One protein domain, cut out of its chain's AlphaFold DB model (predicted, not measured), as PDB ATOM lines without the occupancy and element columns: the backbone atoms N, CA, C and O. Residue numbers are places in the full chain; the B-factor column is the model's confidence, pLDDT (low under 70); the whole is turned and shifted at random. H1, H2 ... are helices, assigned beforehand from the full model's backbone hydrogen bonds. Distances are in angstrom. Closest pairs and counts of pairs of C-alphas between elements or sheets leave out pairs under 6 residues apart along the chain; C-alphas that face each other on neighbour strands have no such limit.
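Overview. This is residues 2 to 109 of the 202 residues of an uncharacterized protein of Cytophagaceae bacterium SCN 52-12 (UniProt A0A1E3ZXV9). Helix H6 runs through the middle, H5 along one side, H1 and H3 along the other, H4 across one end. Printed are 108 residues, all helix in class, with six named helices, H1 to H6, and no named strand. The whole is only just compact, close to loose, radius of gyration of the C-alphas 15.4 A, spanning 45 by 26 by 16 A.

Along the chain. H6, residues 83 to 106, 34.5 A, ends at C-alpha (27.321, 12.223, -14.356). H5 is 58 to 74, H3 26 to 45, H4 47 to 54, H2 19 to 24; H1, 2 to 14, begins at C-alpha (9.027, 14.488, 2.106).

Arrangement. The hub H6 and H5 form a hairpin, closest C-alphas Gly 63 and Phe 96, 4.2 A apart. H1, H3 and H6 form a bundle, side by side. In H3 13 of 16 and in H6 16 of 20 O i to N i+4 pairs are within hydrogen-bond range; in the other helices every pair.

Size, cuts and confidence. The printed part has no cut, no long link and no residue under 70 pLDDT.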
ATOM      1  N   LEU A   2       9.507  15.844   2.438       87.38
ATOM      2  CA  LEU A   2       9.027  14.488   2.106       87.38
ATOM      3  C   LEU A   2       7.865  14.012   2.996       87.38
ATOM      4  O   LEU A   2       6.768  13.791   2.496       87.38
ATOM      5  N   ALA A   3       8.067  13.952   4.318       88.38
ATOM      6  CA  ALA A   3       7.025  13.512   5.252       88.38
ATOM      7  C   ALA A   3       5.748  14.369   5.169       88.38
ATOM      8  O   ALA A   3       4.650  13.833   5.156       88.38
ATOM      9  N   ILE A   4       5.899  15.693   5.035       90.31
ATOM     10  CA  ILE A   4       4.771  16.628   4.921       90.31
ATOM     11  C   ILE A   4       3.936  16.304   3.681       90.31
ATOM     12  O   ILE A   4       2.724  16.189   3.797       90.31
ATOM     13  N   SER A   5       4.568  16.101   2.521       90.25
ATOM     14  CA  SER A   5       3.831  15.770   1.296       90.25
ATOM     15  C   SER A   5       3.048  14.463   1.422       90.25
ATOM     16  O   SER A   5       1.879  14.425   1.058       90.25
ATOM     17  N   ILE A   6       3.643  13.414   2.000       90.69
ATOM     18  CA  ILE A   6       2.994  12.105   2.155       90.69
ATOM     19  C   ILE A   6       1.824  12.202   3.136       90.69
ATOM     20  O   ILE A   6       0.728  11.742   2.824       90.69
ATOM     21  N   LEU A   7       2.032  12.843   4.291       92.19
ATOM     22  CA  LEU A   7       0.981  13.051   5.290       92.19
ATOM     23  C   LEU A   7      -0.172  13.886   4.728       92.19
ATOM     24  O   LEU A   7      -1.331  13.574   4.979       92.19
ATOM     25  N   PHE A   8       0.137  14.905   3.927       91.62
ATOM     26  CA  PHE A   8      -0.867  15.736   3.273       91.62
ATOM     27  C   PHE A   8      -1.712  14.917   2.286       91.62
ATOM     28  O   PHE A   8      -2.937  14.959   2.357       91.62
ATOM     29  N   ARG A   9      -1.090  14.097   1.426       91.69
ATOM     30  CA  ARG A   9      -1.828  13.206   0.508       91.69
ATOM     31  C   ARG A   9      -2.679  12.182   1.253       91.69
ATOM     32  O   ARG A   9      -3.832  11.974   0.888       91.69
ATOM     33  N   LEU A  10      -2.127  11.573   2.306       92.06
ATOM     34  CA  LEU A  10      -2.854  10.630   3.158       92.06
ATOM     35  C   LEU A  10      -4.068  11.290   3.811       92.06
ATOM     36  O   LEU A  10      -5.143  10.702   3.817       92.06
ATOM     37  N   TYR A  11      -3.924  12.520   4.306       92.75
ATOM     38  CA  TYR A  11      -5.029  13.271   4.892       92.75
ATOM     39  C   TYR A  11      -6.172  13.502   3.891       92.75
ATOM     40  O   TYR A  11      -7.324  13.216   4.218       92.75
ATOM     41  N   PHE A  12      -5.871  13.960   2.668       90.25
ATOM     42  CA  PHE A  12      -6.900  14.163   1.635       90.25
ATOM     43  C   PHE A  12      -7.569  12.863   1.210       90.25
ATOM     44  O   PHE A  12      -8.788  12.841   1.039       90.25
ATOM     45  N   PHE A  13      -6.784  11.791   1.082       88.94
ATOM     46  CA  PHE A  13      -7.297  10.471   0.743       88.94
ATOM     47  C   PHE A  13      -8.252   9.940   1.824       88.94
ATOM     48  O   PHE A  13      -9.376   9.554   1.518       88.94
ATOM     49  N   LEU A  14      -7.848   9.989   3.099       90.94
ATOM     50  CA  LEU A  14      -8.667   9.511   4.222       90.94
ATOM     51  C   LEU A  14      -9.908  10.373   4.469       90.94
ATOM     52  O   LEU A  14     -10.922   9.871   4.938       90.94
ATOM     53  N   SER A  15      -9.831  11.662   4.142       91.56
ATOM     54  CA  SER A  15     -10.948  12.598   4.278       91.56
ATOM     55  C   SER A  15     -11.918  12.552   3.086       91.56
ATOM     56  O   SER A  15     -12.883  13.312   3.064       91.56
ATOM     57  N   GLY A  16     -11.677  11.686   2.091       87.12
ATOM     58  CA  GLY A  16     -12.575  11.477   0.951       87.12
ATOM     59  C   GLY A  16     -12.692  12.676   0.005       87.12
ATOM     60  O   GLY A  16     -13.686  12.803  -0.710       87.12
ATOM     61  N   TYR A  17     -11.704  13.574  -0.005       88.25
ATOM     62  CA  TYR A  17     -11.689  14.683  -0.956       88.25
ATOM     63  C   TYR A  17     -11.454  14.180  -2.381       88.25
ATOM     64  O   TYR A  17     -10.817  13.154  -2.609       88.25
ATOM     65  N   SER A  18     -11.918  14.957  -3.364       86.25
ATOM     66  CA  SER A  18     -11.647  14.671  -4.773       86.25
ATOM     67  C   SER A  18     -10.142  14.570  -5.042       86.25
ATOM     68  O   SER A  18      -9.359  15.424  -4.613       86.25
ATOM     69  N   TRP A  19      -9.756  13.565  -5.828       83.44
ATOM     70  CA  TRP A  19      -8.378  13.316  -6.260       83.44
ATOM     71  C   TRP A  19      -7.716  14.554  -6.888       83.44
ATOM     72  O   TRP A  19      -6.504  14.730  -6.771       83.44
ATOM     73  N   ILE A  20      -8.497  15.448  -7.512       84.25
ATOM     74  CA  ILE A  20      -8.007  16.693  -8.125       84.25
ATOM     75  C   ILE A  20      -7.387  17.612  -7.071       84.25
ATOM     76  O   ILE A  20      -6.339  18.208  -7.316       84.25
ATOM     77  N   VAL A  21      -8.001  17.708  -5.887       85.25
ATOM     78  CA  VAL A  21      -7.502  18.562  -4.800       85.25
ATOM     79  C   VAL A  21      -6.129  18.072  -4.362       85.25
ATOM     80  O   VAL A  21      -5.193  18.862  -4.271       85.25
ATOM     81  N   ASN A  22      -5.977  16.762  -4.178       84.62
ATOM     82  CA  ASN A  22      -4.692  16.149  -3.861       84.62
ATOM     83  C   ASN A  22      -3.668  16.363  -5.001       84.62
ATOM     84  O   ASN A  22      -2.524  16.754  -4.763       84.62
ATOM     85  N   TYR A  23      -4.093  16.190  -6.254       82.00
ATOM     86  CA  TYR A  23      -3.218  16.279  -7.421       82.00
ATOM     87  C   TYR A  23      -2.656  17.691  -7.663       82.00
ATOM     88  O   TYR A  23      -1.462  17.837  -7.931       82.00
ATOM     89  N   VAL A  24      -3.492  18.726  -7.543       84.56
ATOM     90  CA  VAL A  24      -3.141  20.120  -7.885       84.56
ATOM     91  C   VAL A  24      -2.507  20.872  -6.707       84.56
ATOM     92  O   VAL A  24      -1.802  21.862  -6.903       84.56
ATOM     93  N   SER A  25      -2.717  20.411  -5.472       87.56
ATOM     94  CA  SER A  25      -2.220  21.107  -4.284       87.56
ATOM     95  C   SER A  25      -0.693  21.115  -4.201       87.56
ATOM     96  O   SER A  25      -0.052  20.069  -4.109       87.56
ATOM     97  N   MET A  26      -0.105  22.313  -4.117       89.44
ATOM     98  CA  MET A  26       1.347  22.500  -4.004       89.44
ATOM     99  C   MET A  26       1.994  21.687  -2.860       89.44
ATOM    100  O   MET A  26       3.024  21.056  -3.118       89.44
ATOM    101  N   PRO A  27       1.417  21.591  -1.638       89.81
ATOM    102  CA  PRO A  27       2.021  20.800  -0.560       89.81
ATOM    103  C   PRO A  27       2.173  19.307  -0.888       89.81
ATOM    104  O   PRO A  27       3.086  18.653  -0.379       89.81
ATOM    105  N   ALA A  28       1.339  18.771  -1.787       87.25
ATOM    106  CA  ALA A  28       1.446  17.393  -2.252       87.25
ATOM    107  C   ALA A  28       2.666  17.160  -3.166       87.25
ATOM    108  O   ALA A  28       3.015  16.005  -3.390       87.25
ATOM    109  N   CYS A  29       3.336  18.215  -3.650       86.88
ATOM    110  CA  CYS A  29       4.527  18.165  -4.513       86.88
ATOM    111  C   CYS A  29       5.867  18.326  -3.757       86.88
ATOM    112  O   CYS A  29       6.932  18.365  -4.381       86.88
ATOM    113  N   LEU A  30       5.847  18.502  -2.428       91.88
ATOM    114  CA  LEU A  30       7.049  18.865  -1.658       91.88
ATOM    115  C   LEU A  30       8.095  17.742  -1.550       91.88
ATOM    116  O   LEU A  30       9.242  18.019  -1.198       91.88
ATOM    117  N   ASP A  31       7.742  16.491  -1.835       90.94
ATOM    118  CA  ASP A  31       8.702  15.393  -1.975       90.94
ATOM    119  C   ASP A  31       9.625  15.587  -3.175       90.94
ATOM    120  O   ASP A  31      10.839  15.533  -2.992       90.94
ATOM    121  N   SER A  32       9.086  15.858  -4.370       90.88
ATOM    122  CA  SER A  32       9.897  16.060  -5.578       90.88
ATOM    123  C   SER A  32      10.832  17.255  -5.398       90.88
ATOM    124  O   SER A  32      12.021  17.174  -5.704       90.88
ATOM    125  N   PHE A  33      10.311  18.343  -4.821       91.94
ATOM    126  CA  PHE A  33      11.113  19.525  -4.510       91.94
ATOM    127  C   PHE A  33      12.193  19.224  -3.462       91.94
ATOM    128  O   PHE A  33      13.350  19.596  -3.640       91.94
ATOM    129  N   GLY A  34      11.844  18.512  -2.385       94.00
ATOM    130  CA  GLY A  34      12.790  18.139  -1.334       94.00
ATOM    131  C   GLY A  34      13.907  17.219  -1.832       94.00
ATOM    132  O   GLY A  34      15.067  17.421  -1.476       94.00
ATOM    133  N   LEU A  35      13.581  16.248  -2.688       95.06
ATOM    134  CA  LEU A  35      14.562  15.375  -3.338       95.06
ATOM    135  C   LEU A  35      15.475  16.165  -4.282       95.06
ATOM    136  O   LEU A  35      16.689  15.972  -4.252       95.06
ATOM    137  N   GLY A  36      14.925  17.099  -5.061       94.56
ATOM    138  CA  GLY A  36      15.716  17.998  -5.904       94.56
ATOM    139  C   GLY A  36      16.680  18.872  -5.093       94.56
ATOM    140  O   GLY A  36      17.866  18.944  -5.413       94.56
ATOM    141  N   ALA A  37      16.205  19.471  -3.998       94.56
ATOM    142  CA  ALA A  37      17.033  20.270  -3.097       94.56
ATOM    143  C   ALA A  37      18.146  19.433  -2.443       94.56
ATOM    144  O   ALA A  37      19.296  19.867  -2.380       94.56
ATOM    145  N   PHE A  38      17.830  18.208  -2.011       95.56
ATOM    146  CA  PHE A  38      18.817  17.279  -1.465       95.56
ATOM    147  C   PHE A  38      19.876  16.886  -2.503       95.56
ATOM    148  O   PHE A  38      21.068  16.879  -2.198       95.56
ATOM    149  N   MET A  39      19.462  16.621  -3.746       95.62
ATOM    150  CA  MET A  39      20.373  16.329  -4.855       95.62
ATOM    151  C   MET A  39      21.328  17.497  -5.123       95.62
ATOM    152  O   MET A  39      22.532  17.285  -5.257       95.62
ATOM    153  N   ALA A  40      20.802  18.724  -5.177       94.94
ATOM    154  CA  ALA A  40      21.598  19.930  -5.385       94.94
ATOM    155  C   ALA A  40      22.590  20.158  -4.236       94.94
ATOM    156  O   ALA A  40      23.759  20.458  -4.472       94.94
ATOM    157  N   TRP A  41      22.155  19.946  -2.992       96.56
ATOM    158  CA  TRP A  41      23.029  20.025  -1.824       96.56
ATOM    159  C   TRP A  41      24.159  18.984  -1.874       96.56
ATOM    160  O   TRP A  41      25.317  19.333  -1.640       96.56
ATOM    161  N   LEU A  42      23.858  17.731  -2.239       96.44
ATOM    162  CA  LEU A  42      24.880  16.694  -2.420       96.44
ATOM    163  C   LEU A  42      25.889  17.078  -3.504       96.44
ATOM    164  O   LEU A  42      27.089  16.904  -3.308       96.44
ATOM    165  N   LEU A  43      25.413  17.616  -4.627       95.12
ATOM    166  CA  LEU A  43      26.266  18.024  -5.738       95.12
ATOM    167  C   LEU A  43      27.222  19.163  -5.346       95.12
ATOM    168  O   LEU A  43      28.399  19.107  -5.689       95.12
ATOM    169  N   LEU A  44      26.727  20.166  -4.614       96.12
ATOM    170  CA  LEU A  44      27.495  21.360  -4.244       96.12
ATOM    171  C   LEU A  44      28.441  21.130  -3.060       96.12
ATOM    172  O   LEU A  44      29.582  21.580  -3.089       96.12
ATOM    173  N   PHE A  45      27.979  20.442  -2.013       97.12
ATOM    174  CA  PHE A  45      28.707  20.356  -0.742       97.12
ATOM    175  C   PHE A  45      29.364  18.994  -0.497       97.12
ATOM    176  O   PHE A  45      30.248  18.890   0.355       97.12
ATOM    177  N   ARG A  46      28.936  17.928  -1.190       96.00
ATOM    178  CA  ARG A  46      29.415  16.546  -0.977       96.00
ATOM    179  C   ARG A  46      29.604  15.779  -2.303       96.00
ATOM    180  O   ARG A  46      29.060  14.678  -2.455       96.00
ATOM    181  N   PRO A  47      30.409  16.291  -3.253       93.88
ATOM    182  CA  PRO A  47      30.515  15.733  -4.606       93.88
ATOM    183  C   PRO A  47      30.992  14.269  -4.646       93.88
ATOM    184  O   PRO A  47      30.548  13.497  -5.497       93.88
ATOM    185  N   ASP A  48      31.835  13.840  -3.700       95.06
ATOM    186  CA  ASP A  48      32.271  12.438  -3.613       95.06
ATOM    187  C   ASP A  48      31.122  11.491  -3.248       95.06
ATOM    188  O   ASP A  48      31.015  10.388  -3.789       95.06
ATOM    189  N   GLN A  49      30.241  11.917  -2.338       93.88
ATOM    190  CA  GLN A  49      29.054  11.142  -1.964       93.88
ATOM    191  C   GLN A  49      28.054  11.116  -3.118       93.88
ATOM    192  O   GLN A  49      27.499  10.059  -3.411       93.88
ATOM    193  N   TYR A  50      27.890  12.244  -3.813       95.12
ATOM    194  CA  TYR A  50      27.083  12.331  -5.025       95.12
ATOM    195  C   TYR A  50      27.548  11.315  -6.076       95.12
ATOM    196  O   TYR A  50      26.763  10.481  -6.530       95.12
ATOM    197  N   ARG A  51      28.846  11.311  -6.408       94.19
ATOM    198  CA  ARG A  51      29.412  10.348  -7.361       94.19
ATOM    199  C   ARG A  51      29.191   8.909  -6.915       94.19
ATOM    200  O   ARG A  51      28.757   8.107  -7.729       94.19
ATOM    201  N   LYS A  52      29.432   8.572  -5.646       94.06
ATOM    202  CA  LYS A  52      29.210   7.204  -5.137       94.06
ATOM    203  C   LYS A  52      27.748   6.766  -5.246       94.06
ATOM    204  O   LYS A  52      27.489   5.627  -5.626       94.06
ATOM    205  N   LEU A  53      26.809   7.660  -4.940       93.50
ATOM    206  CA  LEU A  53      25.378   7.363  -4.969       93.50
ATOM    207  C   LEU A  53      24.859   7.179  -6.401       93.50
ATOM    208  O   LEU A  53      24.133   6.225  -6.671       93.50
ATOM    209  N   PHE A  54      25.257   8.057  -7.326       94.81
ATOM    210  CA  PHE A  54      24.720   8.082  -8.689       94.81
ATOM    211  C   PHE A  54      25.619   7.413  -9.738       94.81
ATOM    212  O   PHE A  54      25.221   7.320 -10.894       94.81
ATOM    213  N   ALA A  55      26.814   6.921  -9.395       90.81
ATOM    214  CA  ALA A  55      27.686   6.244 -10.364       90.81
ATOM    215  C   ALA A  55      27.019   4.999 -10.966       90.81
ATOM    216  O   ALA A  55      27.130   4.760 -12.171       90.81
ATOM    217  N   ASN A  56      26.285   4.244 -10.150       88.62
ATOM    218  CA  ASN A  56      25.690   2.977 -10.555       88.62
ATOM    219  C   ASN A  56      24.283   3.182 -11.127       88.62
ATOM    220  O   ASN A  56      23.387   3.678 -10.448       88.62
ATOM    221  N   GLY A  57      24.060   2.714 -12.359       88.38
ATOM    222  CA  GLY A  57      22.739   2.743 -13.006       88.38
ATOM    223  C   GLY A  57      21.694   1.838 -12.341       88.38
ATOM    224  O   GLY A  57      20.505   1.979 -12.612       88.38
ATOM    225  N   TYR A  58      22.116   0.948 -11.437       92.69
ATOM    226  CA  TYR A  58      21.228   0.055 -10.693       92.69
ATOM    227  C   TYR A  58      20.125   0.810  -9.938       92.69
ATOM    228  O   TYR A  58      18.979   0.377  -9.956       92.69
ATOM    229  N   TRP A  59      20.428   1.971  -9.347       93.81
ATOM    230  CA  TRP A  59      19.425   2.768  -8.631       93.81
ATOM    231  C   TRP A  59      18.329   3.328  -9.539       93.81
ATOM    232  O   TRP A  59      17.184   3.448  -9.114       93.81
ATOM    233  N   VAL A  60      18.654   3.616 -10.804       93.31
ATOM    234  CA  VAL A  60      17.662   4.034 -11.807       93.31
ATOM    235  C   VAL A  60      16.715   2.878 -12.113       93.31
ATOM    236  O   VAL A  60      15.502   3.066 -12.127       93.31
ATOM    237  N   ILE A  61      17.261   1.673 -12.305       94.12
ATOM    238  CA  ILE A  61      16.469   0.463 -12.561       94.12
ATOM    239  C   ILE A  61      15.603   0.131 -11.343       94.12
ATOM    240  O   ILE A  61      14.414  -0.124 -11.496       94.12
ATOM    241  N   LEU A  62      16.159   0.193 -10.133       95.81
ATOM    242  CA  LEU A  62      15.416  -0.048  -8.898       95.81
ATOM    243  C   LEU A  62      14.300   0.985  -8.695       95.81
ATOM    244  O   LEU A  62      13.191   0.612  -8.326       95.81
ATOM    245  N   GLY A  63      14.555   2.262  -8.994       95.25
ATOM    246  CA  GLY A  63      13.529   3.305  -8.989       95.25
ATOM    247  C   GLY A  63      12.423   3.046 -10.016       95.25
ATOM    248  O   GLY A  63      11.245   3.184  -9.695       95.25
ATOM    249  N   LEU A  64      12.786   2.607 -11.225       95.56
ATOM    250  CA  LEU A  64      11.826   2.243 -12.269       95.56
ATOM    251  C   LEU A  64      10.966   1.045 -11.847       95.56
ATOM    252  O   LEU A  64       9.752   1.079 -12.020       95.56
ATOM    253  N   LEU A  65      11.580   0.012 -11.265       96.88
ATOM    254  CA  LEU A  65      10.878  -1.163 -10.746       96.88
ATOM    255  C   LEU A  65       9.959  -0.805  -9.577       96.88
ATOM    256  O   LEU A  65       8.846  -1.314  -9.515       96.88
ATOM    257  N   LEU A  66      10.386   0.092  -8.683       96.38
ATOM    258  CA  LEU A  66       9.546   0.608  -7.603       96.38
ATOM    259  C   LEU A  66       8.311   1.318  -8.169       96.38
ATOM    260  O   LEU A  66       7.190   1.020  -7.763       96.38
ATOM    261  N   TRP A  67       8.500   2.229  -9.125       96.25
ATOM    262  CA  TRP A  67       7.397   2.957  -9.752       96.25
ATOM    263  C   TRP A  67       6.453   2.027 -10.525       96.25
ATOM    264  O   TRP A  67       5.241   2.072 -10.318       96.25
ATOM    265  N   ALA A  68       6.995   1.114 -11.334       96.12
ATOM    266  CA  ALA A  68       6.211   0.103 -12.039       96.12
ATOM    267  C   ALA A  68       5.465  -0.832 -11.072       96.12
ATOM    268  O   ALA A  68       4.314  -1.182 -11.321       96.12
ATOM    269  N   GLY A  69       6.088  -1.195  -9.949       96.38
ATOM    270  CA  GLY A  69       5.476  -1.991  -8.887       96.38
ATOM    271  C   GLY A  69       4.295  -1.279  -8.229       96.38
ATOM    272  O   GLY A  69       3.261  -1.901  -8.009       96.38
ATOM    273  N   VAL A  70       4.399   0.032  -7.991       94.94
ATOM    274  CA  VAL A  70       3.281   0.842  -7.476       94.94
ATOM    275  C   VAL A  70       2.144   0.940  -8.496       94.94
ATOM    276  O   VAL A  70       0.984   0.814  -8.111       94.94
ATOM    277  N   ILE A  71       2.447   1.089  -9.789       93.56
ATOM    278  CA  ILE A  71       1.429   1.056 -10.856       93.56
ATOM    279  C   ILE A  71       0.757  -0.318 -10.933       93.56
ATOM    280  O   ILE A  71      -0.450  -0.418 -11.126       93.56
ATOM    281  N   TYR A  72       1.525  -1.396 -10.801       95.00
ATOM    282  CA  TYR A  72       0.960  -2.739 -10.794       95.00
ATOM    283  C   TYR A  72       0.056  -2.953  -9.572       95.00
ATOM    284  O   TYR A  72      -1.063  -3.443  -9.713       95.00
ATOM    285  N   TRP A  73       0.501  -2.515  -8.393       94.81
ATOM    286  CA  TRP A  73      -0.297  -2.546  -7.169       94.81
ATOM    287  C   TRP A  73      -1.568  -1.696  -7.285       94.81
ATOM    288  O   TRP A  73      -2.623  -2.106  -6.812       94.81
ATOM    289  N   SER A  74      -1.529  -0.556  -7.976       93.00
ATOM    290  CA  SER A  74      -2.733   0.259  -8.154       93.00
ATOM    291  C   SER A  74      -3.829  -0.463  -8.938       93.00
ATOM    292  O   SER A  74      -5.009  -0.246  -8.668       93.00
ATOM    293  N   LYS A  75      -3.464  -1.383  -9.839       92.56
ATOM    294  CA  LYS A  75      -4.415  -2.192 -10.616       92.56
ATOM    295  C   LYS A  75      -5.080  -3.315  -9.821       92.56
ATOM    296  O   LYS A  75      -6.018  -3.918 -10.330       92.56
ATOM    297  N   THR A  76      -4.622  -3.621  -8.604       92.94
ATOM    298  CA  THR A  76      -5.279  -4.636  -7.762       92.94
ATOM    299  C   THR A  76      -6.542  -4.111  -7.080       92.94
ATOM    300  O   THR A  76      -7.303  -4.893  -6.519       92.94
ATOM    301  N   PHE A  77      -6.765  -2.796  -7.098       90.56
ATOM    302  CA  PHE A  77      -7.972  -2.171  -6.567       90.56
ATOM    303  C   PHE A  77      -9.051  -2.073  -7.650       90.56
ATOM    304  O   PHE A  77      -8.744  -1.873  -8.822       90.56
ATOM    305  N   ALA A  78     -10.320  -2.185  -7.247       86.94
ATOM    306  CA  ALA A  78     -11.457  -2.017  -8.155       86.94
ATOM    307  C   ALA A  78     -11.599  -0.565  -8.640       86.94
ATOM    308  O   ALA A  78     -11.952  -0.321  -9.790       86.94
ATOM    309  N   GLU A  79     -11.293   0.393  -7.762       86.50
ATOM    310  CA  GLU A  79     -11.357   1.812  -8.080       86.50
ATOM    311  C   GLU A  79     -10.079   2.277  -8.798       86.50
ATOM    312  O   GLU A  79      -8.965   2.033  -8.308       86.50
ATOM    313  N   PRO A  80     -10.208   3.015  -9.917       80.00
ATOM    314  CA  PRO A  80      -9.064   3.546 -10.658       80.00
ATOM    315  C   PRO A  80      -8.282   4.605  -9.866       80.00
ATOM    316  O   PRO A  80      -7.137   4.900 -10.209       80.00
ATOM    317  N   LYS A  81      -8.894   5.187  -8.827       85.19
ATOM    318  CA  LYS A  81      -8.248   6.074  -7.855       85.19
ATOM    319  C   LYS A  81      -8.213   5.387  -6.502       85.19
ATOM    320  O   LYS A  81      -9.247   5.020  -5.952       85.19
ATOM    321  N   ASN A  82      -7.013   5.179  -5.987       88.56
ATOM    322  CA  ASN A  82      -6.778   4.430  -4.764       88.56
ATOM    323  C   ASN A  82      -5.533   4.954  -4.045       88.56
ATOM    324  O   ASN A  82      -4.848   5.865  -4.505       88.56
ATOM    325  N   ILE A  83      -5.217   4.360  -2.897       89.94
ATOM    326  CA  ILE A  83      -4.069   4.777  -2.091       89.94
ATOM    327  C   ILE A  83      -2.742   4.674  -2.861       89.94
ATOM    328  O   ILE A  83      -1.845   5.494  -2.658       89.94
ATOM    329  N   ALA A  84      -2.610   3.697  -3.764       89.88
ATOM    330  CA  ALA A  84      -1.405   3.538  -4.562       89.88
ATOM    331  C   ALA A  84      -1.253   4.699  -5.557       89.88
ATOM    332  O   ALA A  84      -0.167   5.271  -5.619       89.88
ATOM    333  N   THR A  85      -2.321   5.112  -6.252       87.94
ATOM    334  CA  THR A  85      -2.281   6.257  -7.188       87.94
ATOM    335  C   THR A  85      -2.157   7.603  -6.476       87.94
ATOM    336  O   THR A  85      -1.335   8.444  -6.837       87.94
ATOM    337  N   ASP A  86      -2.949   7.818  -5.427       87.38
ATOM    338  CA  ASP A  86      -3.148   9.156  -4.857       87.38
ATOM    339  C   ASP A  86      -2.062   9.538  -3.844       87.38
ATOM    340  O   ASP A  86      -1.843  10.722  -3.570       87.38
ATOM    341  N   VAL A  87      -1.358   8.546  -3.290       89.25
ATOM    342  CA  VAL A  87      -0.309   8.759  -2.286       89.25
ATOM    343  C   VAL A  87       1.051   8.312  -2.807       89.25
ATOM    344  O   VAL A  87       1.998   9.106  -2.803       89.25
ATOM    345  N   TRP A  88       1.165   7.062  -3.258       92.75
ATOM    346  CA  TRP A  88       2.464   6.413  -3.462       92.75
ATOM    347  C   TRP A  88       3.056   6.604  -4.856       92.75
ATOM    348  O   TRP A  88       4.273   6.746  -4.971       92.75
ATOM    349  N   GLU A  89       2.231   6.670  -5.899       92.06
ATOM    350  CA  GLU A  89       2.675   6.774  -7.294       92.06
ATOM    351  C   GLU A  89       3.587   7.986  -7.499       92.06
ATOM    352  O   GLU A  89       4.676   7.871  -8.062       92.06
ATOM    353  N   ARG A  90       3.190   9.140  -6.952       89.75
ATOM    354  CA  ARG A  90       3.967  10.385  -7.039       89.75
ATOM    355  C   ARG A  90       5.299  10.312  -6.298       89.75
ATOM    356  O   ARG A  90       6.295  10.838  -6.793       89.75
ATOM    357  N   LEU A  91       5.332   9.655  -5.136       92.94
ATOM    358  CA  LEU A  91       6.574   9.474  -4.383       92.94
ATOM    359  C   LEU A  91       7.523   8.546  -5.145       92.94
ATOM    360  O   LEU A  91       8.687   8.887  -5.339       92.94
ATOM    361  N   ALA A  92       7.017   7.407  -5.620       94.81
ATOM    362  CA  ALA A  92       7.800   6.451  -6.394       94.81
ATOM    363  C   ALA A  92       8.335   7.081  -7.690       94.81
ATOM    364  O   ALA A  92       9.519   6.939  -7.994       94.81
ATOM    365  N   GLY A  93       7.505   7.858  -8.392       94.38
ATOM    366  CA  GLY A  93       7.920   8.631  -9.562       94.38
ATOM    367  C   GLY A  93       8.992   9.671  -9.229       94.38
ATOM    368  O   GLY A  93       9.985   9.783  -9.943       94.38
ATOM    369  N   SER A  94       8.862  10.382  -8.105       94.19
ATOM    370  CA  SER A  94       9.869  11.357  -7.657       94.19
ATOM    371  C   SER A  94      11.207  10.700  -7.317       94.19
ATOM    372  O   SER A  94      12.256  11.232  -7.674       94.19
ATOM    373  N   VAL A  95      11.185   9.531  -6.669       95.31
ATOM    374  CA  VAL A  95      12.389   8.740  -6.363       95.31
ATOM    375  C   VAL A  95      13.041   8.219  -7.644       95.31
ATOM    376  O   VAL A  95      14.259   8.320  -7.796       95.31
ATOM    377  N   PHE A  96      12.251   7.713  -8.591       95.88
ATOM    378  CA  PHE A  96      12.754   7.306  -9.901       95.88
ATOM    379  C   PHE A  96      13.430   8.475 -10.633       95.88
ATOM    380  O   PHE A  96      14.596   8.367 -11.020       95.88
ATOM    381  N   CYS A  97      12.743   9.615 -10.749       94.56
ATOM    382  CA  CYS A  97      13.280  10.816 -11.388       94.56
ATOM    383  C   CYS A  97      14.528  11.352 -10.672       94.56
ATOM    384  O   CYS A  97      15.453  11.808 -11.337       94.56
ATOM    385  N   PHE A  98      14.595  11.263  -9.341       95.56
ATOM    386  CA  PHE A  98      15.775  11.652  -8.565       95.56
ATOM    387  C   PHE A  98      17.023  10.865  -8.988       95.56
ATOM    388  O   PHE A  98      18.064  11.463  -9.264       95.56
ATOM    389  N   PHE A  99      16.922   9.539  -9.119       95.38
ATOM    390  CA  PHE A  99      18.047   8.724  -9.588       95.38
ATOM    391  C   PHE A  99      18.331   8.899 -11.078       95.38
ATOM    392  O   PHE A  99      19.500   8.911 -11.469       95.38
ATOM    393  N   LEU A 100      17.292   9.059 -11.902       93.44
ATOM    394  CA  LEU A 100      17.434   9.313 -13.334       93.44
ATOM    395  C   LEU A 100      18.205  10.621 -13.583       93.44
ATOM    396  O   LEU A 100      19.234  10.631 -14.251       93.44
ATOM    397  N   ILE A 101      17.770  11.726 -12.980       93.19
ATOM    398  CA  ILE A 101      18.429  13.025 -13.149       93.19
ATOM    399  C   ILE A 101      19.825  12.996 -12.521       93.19
ATOM    400  O   ILE A 101      20.785  13.431 -13.158       93.19
ATOM    401  N   GLY A 102      19.970  12.432 -11.316       94.06
ATOM    402  CA  GLY A 102      21.261  12.354 -10.637       94.06
ATOM    403  C   GLY A 102      22.314  11.570 -11.429       94.06
ATOM    404  O   GLY A 102      23.465  11.994 -11.541       94.06
ATOM    405  N   LYS A 103      21.921  10.462 -12.068       92.88
ATOM    406  CA  LYS A 103      22.805   9.743 -12.994       92.88
ATOM    407  C   LYS A 103      23.061  10.549 -14.272       92.88
ATOM    408  O   LYS A 103      24.193  10.549 -14.754       92.88
ATOM    409  N   GLY A 104      22.051  11.250 -14.787       90.44
ATOM    410  CA  GLY A 104      22.158  12.104 -15.972       90.44
ATOM    411  C   GLY A 104      23.220  13.194 -15.859       90.44
ATOM    412  O   GLY A 104      23.957  13.410 -16.816       90.44
ATOM    413  N   VAL A 105      23.385  13.800 -14.681       91.00
ATOM    414  CA  VAL A 105      24.443  14.799 -14.424       91.00
ATOM    415  C   VAL A 105      25.851  14.201 -14.545       91.00
ATOM    416  O   VAL A 105      26.770  14.879 -14.997       91.00
ATOM    417  N   LEU A 106      26.042  12.930 -14.173       91.25
ATOM    418  CA  LEU A 106      27.321  12.223 -14.356       91.25
ATOM    419  C   LEU A 106      27.528  11.719 -15.792       91.25
ATOM    420  O   LEU A 106      28.628  11.282 -16.130       91.25
ATOM    421  N   GLY A 107      26.480  11.754 -16.613       88.81
ATOM    422  CA  GLY A 107      26.465  11.224 -17.965       88.81
ATOM    423  C   GLY A 107      26.011   9.764 -18.043       88.81
ATOM    424  O   GLY A 107      26.282   8.919 -17.177       88.81
ATOM    425  N   TYR A 108      25.325   9.464 -19.143       87.69
ATOM    426  CA  TYR A 108      24.974   8.108 -19.550       87.69
ATOM    427  C   TYR A 108      25.950   7.584 -20.607       87.69
ATOM    428  O   TYR A 108      26.583   8.349 -21.328       87.69
ATOM    429  N   GLY A 109      26.059   6.259 -20.709       87.38
ATOM    430  CA  GLY A 109      26.765   5.573 -21.793       87.38
ATOM    431  C   GLY A 109      25.804   4.802 -22.705       87.38
ATOM    432  O   GLY A 109      24.626   4.631 -22.383       87.38
TER     433      GLY A 109